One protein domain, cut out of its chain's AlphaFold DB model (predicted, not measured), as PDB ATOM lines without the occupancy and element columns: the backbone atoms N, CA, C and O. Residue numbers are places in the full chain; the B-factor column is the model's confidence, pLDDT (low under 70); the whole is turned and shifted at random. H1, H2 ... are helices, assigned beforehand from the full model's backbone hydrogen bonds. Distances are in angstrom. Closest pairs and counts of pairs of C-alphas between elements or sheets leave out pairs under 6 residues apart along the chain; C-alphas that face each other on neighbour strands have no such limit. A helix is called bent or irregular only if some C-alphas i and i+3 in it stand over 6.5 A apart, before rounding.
ATOM      1  N   GLY A   2     166.403 107.393  86.166       60.38
ATOM      2  CA  GLY A   2     164.983 107.459  85.806       60.38
ATOM      3  C   GLY A   2     164.373 108.816  86.157       60.38
ATOM      4  O   GLY A   2     164.962 109.579  86.922       60.38
ATOM      5  N   LEU A   3     163.201 109.104  85.593       74.00
ATOM      6  CA  LEU A   3     162.355 110.219  86.017       74.00
ATOM      7  C   LEU A   3     161.939 110.017  87.478       74.00
ATOM      8  O   LEU A   3     161.584 108.907  87.875       74.00
ATOM      9  N   GLY A   4     161.994 111.075  88.287       81.94
ATOM     10  CA  GLY A   4     161.495 111.012  89.659       81.94
ATOM     11  C   GLY A   4     159.977 110.817  89.673       81.94
ATOM     12  O   GLY A   4     159.275 111.412  88.861       81.94
ATOM     13  N   ILE A   5     159.457 110.036  90.624       79.94
ATOM     14  CA  ILE A   5     158.008 109.783  90.768       79.94
ATOM     15  C   ILE A   5     157.219 111.095  90.867       79.94
ATOM     16  O   ILE A   5     156.170 111.235  90.250       79.94
ATOM     17  N   ILE A   6     157.756 112.080  91.590       81.75
ATOM     18  CA  ILE A   6     157.131 113.399  91.726       81.75
ATOM     19  C   ILE A   6     156.966 114.066  90.359       81.75
ATOM     20  O   ILE A   6     155.884 114.560  90.080       81.75
ATOM     21  N   GLN A   7     157.990 114.028  89.498       85.88
ATOM     22  CA  GLN A   7     157.944 114.616  88.154       85.88
ATOM     23  C   GLN A   7     156.851 113.977  87.289       85.88
ATOM     24  O   GLN A   7     156.182 114.677  86.543       85.88
ATOM     25  N   LEU A   8     156.624 112.669  87.438       81.69
ATOM     26  CA  LEU A   8     155.540 111.969  86.745       81.69
ATOM     27  C   LEU A   8     154.156 112.372  87.272       81.69
ATOM     28  O   LEU A   8     153.230 112.531  86.487       81.69
ATOM     29  N   ILE A   9     154.009 112.536  88.590       83.94
ATOM     30  CA  ILE A   9     152.730 112.916  89.215       83.94
ATOM     31  C   ILE A   9     152.347 114.354  88.862       83.94
ATOM     32  O   ILE A   9     151.178 114.635  88.616       83.94
ATOM     33  N   ILE A  10     153.321 115.264  88.850       90.38
ATOM     34  CA  ILE A  10     153.086 116.687  88.567       90.38
ATOM     35  C   ILE A  10     153.197 117.028  87.079       90.38
ATOM     36  O   ILE A  10     153.197 118.211  86.733       90.38
ATOM     37  N   HIS A  11     153.314 116.021  86.208       90.19
ATOM     38  CA  HIS A  11     153.302 116.212  84.764       90.19
ATOM     39  C   HIS A  11     152.093 117.073  84.375       90.19
ATOM     40  O   HIS A  11     150.955 116.762  84.732       90.19
ATOM     41  N   ASP A  12     152.357 118.179  83.678       93.38
ATOM     42  CA  ASP A  12     151.337 119.115  83.212       93.38
ATOM     43  C   ASP A  12     150.391 119.662  84.292       93.38
ATOM     44  O   ASP A  12     149.239 120.007  84.018       93.38
ATOM     45  N   TRP A  13     150.862 119.813  85.533       92.88
ATOM     46  CA  TRP A  13     150.033 120.351  86.620       92.88
ATOM     47  C   TRP A  13     149.474 121.756  86.324       92.88
ATOM     48  O   TRP A  13     148.451 122.161  86.882       92.88
ATOM     49  N   SER A  14     150.105 122.507  85.416       93.62
ATOM     50  CA  SER A  14     149.620 123.820  84.984       93.62
ATOM     51  C   SER A  14     148.244 123.777  84.302       93.62
ATOM     52  O   SER A  14     147.544 124.793  84.336       93.62
ATOM     53  N   LYS A  15     147.800 122.610  83.799       92.44
ATOM     54  CA  LYS A  15     146.465 122.388  83.203       92.44
ATOM     55  C   LYS A  15     145.320 122.764  84.145       92.44
ATOM     56  O   LYS A  15     144.242 123.147  83.697       92.44
ATOM     57  N   PHE A  16     145.558 122.675  85.454       92.44
ATOM     58  CA  PHE A  16     144.582 123.011  86.493       92.44
ATOM     59  C   PHE A  16     144.593 124.496  86.885       92.44
ATOM     60  O   PHE A  16     143.813 124.917  87.738       92.44
ATOM     61  N   SER A  17     145.466 125.310  86.286       93.44
ATOM     62  CA  SER A  17     145.453 126.757  86.492       93.44
ATOM     63  C   SER A  17     144.286 127.406  85.737       93.44
ATOM     64  O   SER A  17     143.938 126.949  84.648       93.44
ATOM     65  N   PRO A  18     143.708 128.516  86.236       91.00
ATOM     66  CA  PRO A  18     142.655 129.238  85.515       91.00
ATOM     67  C   PRO A  18     143.060 129.667  84.097       91.00
ATOM     68  O   PRO A  18     142.214 129.724  83.212       91.00
ATOM     69  N   SER A  19     144.352 129.935  83.872       91.31
ATOM     70  CA  SER A  19     144.908 130.332  82.573       91.31
ATOM     71  C   SER A  19     144.848 129.229  81.510       91.31
ATOM     72  O   SER A  19     144.857 129.542  80.324       91.31
ATOM     73  N   GLU A  20     144.768 127.960  81.917       94.19
ATOM     74  CA  GLU A  20     144.687 126.812  81.005       94.19
ATOM     75  C   GLU A  20     143.323 126.120  81.058       94.19
ATOM     76  O   GLU A  20     142.784 125.716  80.028       94.19
ATOM     77  N   TRP A  21     142.723 126.029  82.245       92.31
ATOM     78  CA  TRP A  21     141.502 125.266  82.497       92.31
ATOM     79  C   TRP A  21     140.378 125.576  81.500       92.31
ATOM     80  O   TRP A  21     139.811 124.672  80.887       92.31
ATOM     81  N   PHE A  22     140.086 126.861  81.273       89.94
ATOM     82  CA  PHE A  22     139.014 127.269  80.362       89.94
ATOM     83  C   PHE A  22     139.322 126.962  78.891       89.94
ATOM     84  O   PHE A  22     138.408 126.604  78.150       89.94
ATOM     85  N   GLY A  23     140.587 127.050  78.469       90.69
ATOM     86  CA  GLY A  23     140.998 126.646  77.124       90.69
ATOM     87  C   GLY A  23     140.847 125.138  76.921       90.69
ATOM     88  O   GLY A  23     140.280 124.699  75.919       90.69
ATOM     89  N   TYR A  24     141.242 124.335  77.913       89.81
ATOM     90  CA  TYR A  24     141.065 122.879  77.887       89.81
ATOM     91  C   TYR A  24     139.605 122.434  77.843       89.81
ATOM     92  O   TYR A  24     139.300 121.467  77.140       89.81
ATOM     93  N   LEU A  25     138.684 123.138  78.505       90.00
ATOM     94  CA  LEU A  25     137.252 122.857  78.346       90.00
ATOM     95  C   LEU A  25     136.810 123.006  76.886       90.00
ATOM     96  O   LEU A  25     136.040 122.185  76.393       90.00
ATOM     97  N   GLN A  26     137.334 123.996  76.161       88.50
ATOM     98  CA  GLN A  26     137.020 124.161  74.742       88.50
ATOM     99  C   GLN A  26     137.702 123.117  73.850       88.50
ATOM    100  O   GLN A  26     137.110 122.686  72.864       88.50
ATOM    101  N   PHE A  27     138.935 122.699  74.161       86.06
ATOM    102  CA  PHE A  27     139.606 121.613  73.430       86.06
ATOM    103  C   PHE A  27     138.842 120.287  73.534       86.06
ATOM    104  O   PHE A  27     138.815 119.520  72.576       86.06
ATOM    105  N   ASN A  28     138.185 120.045  74.670       86.06
ATOM    106  CA  ASN A  28     137.404 118.834  74.922       86.06
ATOM    107  C   ASN A  28     135.913 118.972  74.567       86.06
ATOM    108  O   ASN A  28     135.130 118.090  74.906       86.06
ATOM    109  N   ASN A  29     135.502 120.058  73.898       84.88
ATOM    110  CA  ASN A  29     134.100 120.343  73.558       84.88
ATOM    111  C   ASN A  29     133.147 120.363  74.776       84.88
ATOM    112  O   ASN A  29     131.971 120.031  74.661       84.88
ATOM    113  N   LEU A  30     133.654 120.754  75.950       83.31
ATOM    114  CA  LEU A  30     132.898 120.880  77.204       83.31
ATOM    115  C   LEU A  30     132.470 122.325  77.502       83.31
ATOM    116  O   LEU A  30     131.745 122.576  78.462       83.31
ATOM    117  N   ALA A  31     132.941 123.284  76.709       83.25
ATOM    118  CA  ALA A  31     132.580 124.688  76.836       83.25
ATOM    119  C   ALA A  31     131.338 125.037  76.005       83.25
ATOM    120  O   ALA A  31     131.096 124.473  74.941       83.25
ATOM    121  N   THR A  32     130.582 126.031  76.470       76.62
ATOM    122  CA  THR A  32     129.387 126.553  75.788       76.62
ATOM    123  C   THR A  32     129.710 127.511  74.638       76.62
ATOM    124  O   THR A  32     128.832 127.826  73.837       76.62
ATOM    125  N   SER A  33     130.955 127.977  74.543       78.38
ATOM    126  CA  SER A  33     131.455 128.851  73.482       78.38
ATOM    127  C   SER A  33     132.838 128.398  73.011       78.38
ATOM    128  O   SER A  33     133.586 127.760  73.754       78.38
ATOM    129  N   ASN A  34     133.174 128.728  71.762       82.75
ATOM    130  CA  ASN A  34     134.466 128.431  71.153       82.75
ATOM    131  C   ASN A  34     135.194 129.748  70.853       82.75
ATOM    132  O   ASN A  34     134.686 130.572  70.097       82.75
ATOM    133  N   ASN A  35     136.357 129.946  71.466       89.94
ATOM    134  CA  ASN A  35     137.235 131.094  71.283       89.94
ATOM    135  C   ASN A  35     138.637 130.570  70.938       89.94
ATOM    136  O   ASN A  35     139.325 130.004  71.788       89.94
ATOM    137  N   GLU A  36     139.039 130.745  69.682       88.69
ATOM    138  CA  GLU A  36     140.320 130.246  69.173       88.69
ATOM    139  C   GLU A  36     141.519 130.913  69.858       88.69
ATOM    140  O   GLU A  36     142.441 130.207  70.261       88.69
ATOM    141  N   ASP A  37     141.453 132.220  70.126       91.62
ATOM    142  CA  ASP A  37     142.512 132.939  70.845       91.62
ATOM    143  C   ASP A  37     142.710 132.363  72.254       91.62
ATOM    144  O   ASP A  37     143.837 132.198  72.717       91.62
ATOM    145  N   LEU A  38     141.623 131.989  72.947       90.75
ATOM    146  CA  LEU A  38     141.730 131.375  74.275       90.75
ATOM    147  C   LEU A  38     142.439 130.017  74.218       90.75
ATOM    148  O   LEU A  38     143.226 129.697  75.111       90.75
ATOM    149  N   LYS A  39     142.171 129.218  73.181       90.12
ATOM    150  CA  LYS A  39     142.863 127.942  72.954       90.12
ATOM    151  C   LYS A  39     144.348 128.165  72.699       90.12
ATOM    152  O   LYS A  39     145.170 127.450  73.273       90.12
ATOM    153  N   GLU A  40     144.692 129.166  71.897       92.06
ATOM    154  CA  GLU A  40     146.080 129.500  71.590       92.06
ATOM    155  C   GLU A  40     146.822 130.042  72.820       92.06
ATOM    156  O   GLU A  40     147.911 129.564  73.130       92.06
ATOM    157  N   TYR A  41     146.212 130.937  73.606       93.25
ATOM    158  CA  TYR A  41     146.791 131.417  74.866       93.25
ATOM    159  C   TYR A  41     146.963 130.305  75.899       93.25
ATOM    160  O   TYR A  41     147.991 130.249  76.576       93.25
ATOM    161  N   CYS A  42     145.984 129.405  76.005       94.62
ATOM    162  CA  CYS A  42     146.071 128.220  76.851       94.62
ATOM    163  C   CYS A  42     147.262 127.349  76.438       94.62
ATOM    164  O   CYS A  42     148.084 126.989  77.278       94.62
ATOM    165  N   PHE A  43     147.380 127.034  75.147       93.62
ATOM    166  CA  PHE A  43     148.462 126.200  74.634       93.62
ATOM    167  C   PHE A  43     149.832 126.873  74.795       93.62
ATOM    168  O   PHE A  43     150.784 126.243  75.254       93.62
ATOM    169  N   LEU A  44     149.920 128.179  74.533       95.38
ATOM    170  CA  LEU A  44     151.131 128.962  74.755       95.38
ATOM    171  C   LEU A  44     151.551 128.939  76.229       95.38
ATOM    172  O   LEU A  44     152.719 128.698  76.533       95.38
ATOM    173  N   HIS A  45     150.620 129.180  77.156       95.88
ATOM    174  CA  HIS A  45     150.909 129.140  78.589       95.88
ATOM    175  C   HIS A  45     151.372 127.745  79.021       95.88
ATOM    176  O   HIS A  45     152.372 127.627  79.727       95.88
ATOM    177  N   HIS A  46     150.702 126.703  78.530       96.38
ATOM    178  CA  HIS A  46     151.018 125.307  78.795       96.38
ATOM    179  C   HIS A  46     152.458 124.943  78.403       96.38
ATOM    180  O   HIS A  46     153.241 124.465  79.228       96.38
ATOM    181  N   GLN A  47     152.845 125.249  77.164       95.50
ATOM    182  CA  GLN A  47     154.194 124.983  76.665       95.50
ATOM    183  C   GLN A  47     155.268 125.799  77.401       95.50
ATOM    184  O   GLN A  47     156.381 125.322  77.604       95.50
ATOM    185  N   ASN A  48     154.936 127.014  77.851       94.94
ATOM    186  CA  ASN A  48     155.859 127.883  78.590       94.94
ATOM    187  C   ASN A  48     155.883 127.630  80.109       94.94
ATOM    188  O   ASN A  48     156.688 128.238  80.816       94.94
ATOM    189  N   ARG A  49     155.032 126.744  80.641       95.06
ATOM    190  CA  ARG A  49     155.024 126.374  82.068       95.06
ATOM    191  C   ARG A  49     155.560 124.984  82.351       95.06
ATOM    192  O   ARG A  49     156.084 124.789  83.448       95.06
ATOM    193  N   ASN A  50     155.467 124.057  81.401       96.06
ATOM    194  CA  ASN A  50     155.916 122.682  81.597       96.06
ATOM    195  C   ASN A  50     157.268 122.463  80.897       96.06
ATOM    196  O   ASN A  50     157.327 122.470  79.667       96.06
ATOM    197  N   PRO A  51     158.371 122.245  81.645       95.81
ATOM    198  CA  PRO A  51     159.714 122.226  81.064       95.81
ATOM    199  C   PRO A  51     160.018 121.023  80.167       95.81
ATOM    200  O   PRO A  51     161.112 120.960  79.612       95.81
TER     201      PRO A  51
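AT A GLANCE: This is residues 2 to 51 of the 152 residues of the protein "Predicted protein" of Naegleria gruberi (UniProt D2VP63). The printed part is a small helical body with an arm: the longest helix, H4, folds back after a loop and crosses the shorter, irregular H3 at a steep angle, and H2 leads into H3 from the side of the arm. Residues 2 to 9, which include H1, stick out beyond this body and add to the length of the whole. The 50 printed residues hold four named helices, in the order H1, H2, H3, H4, and no named strand; the class is all helix. The whole is loose, with a radius of gyration of the C-alphas of 12.4 A, and spans 41 by 19 by 15 A.

HOW THE PARTS SIT: From the first printed residue, residues 2 to 9 stand free, of which 5 to 9 belong to H1. H1 is apart from H2, residues 13 to 16, from H3, residues 18 to 27, and from H4, residues 36 to 49, with no C-alpha within 8 A. H2 and H3 only just touch, with 3 pairs of C-alphas within 8 A, and touch only at the corner by their link; the closest C-alphas are those of Lys 15 and Trp 21, 5.8 A apart. H3 and H4 touch, with 19 pairs of C-alphas within 8 A, the closest being those of Glu 20 and Cys 42 at 4.6 A. They run opposite ways at a steep tilt of 54 degrees. H4 also only just touches H2, with 3 pairs within 8 A, by its residues 46 to 49 alone; the closest C-alphas are those of Ser 14 and His 46, 6.5 A apart. In H1 and H4 every pair of O i and N i+4 is within hydrogen-bond range, in H3 4 of 6 are, and H2 is too short for such a pair.

IN THESE COORDINATES: H1 begins at C-alpha 5, at (158.008, 109.783, 90.768). H2 is neither bent nor irregular, but only just: C-alphas 13 and 16 are 6.1 A apart. H3 measures 14.6 A from first to last C-alpha and is irregular, with C-alphas 19 and 22 at 7.0 A. H4 measures 19.9 A, from C-alpha 36 at (140.320, 130.246, 69.173) to C-alpha 49 at (155.024, 126.374, 82.068).

THE WHOLE: The two C-alphas farthest apart are those of Gly 2 and Ser 33, at 41.6 A. Without the free stretch, 42 residues span 30 by 17 by 14 A. The printed part has no cut. The links H1 to H2 and H2 to H3 are tight, that from H3 to H4, of 8 residues, is short, and no link is long. The mean pLDDT of the printed part is 88.7, and residue 2 is under 70.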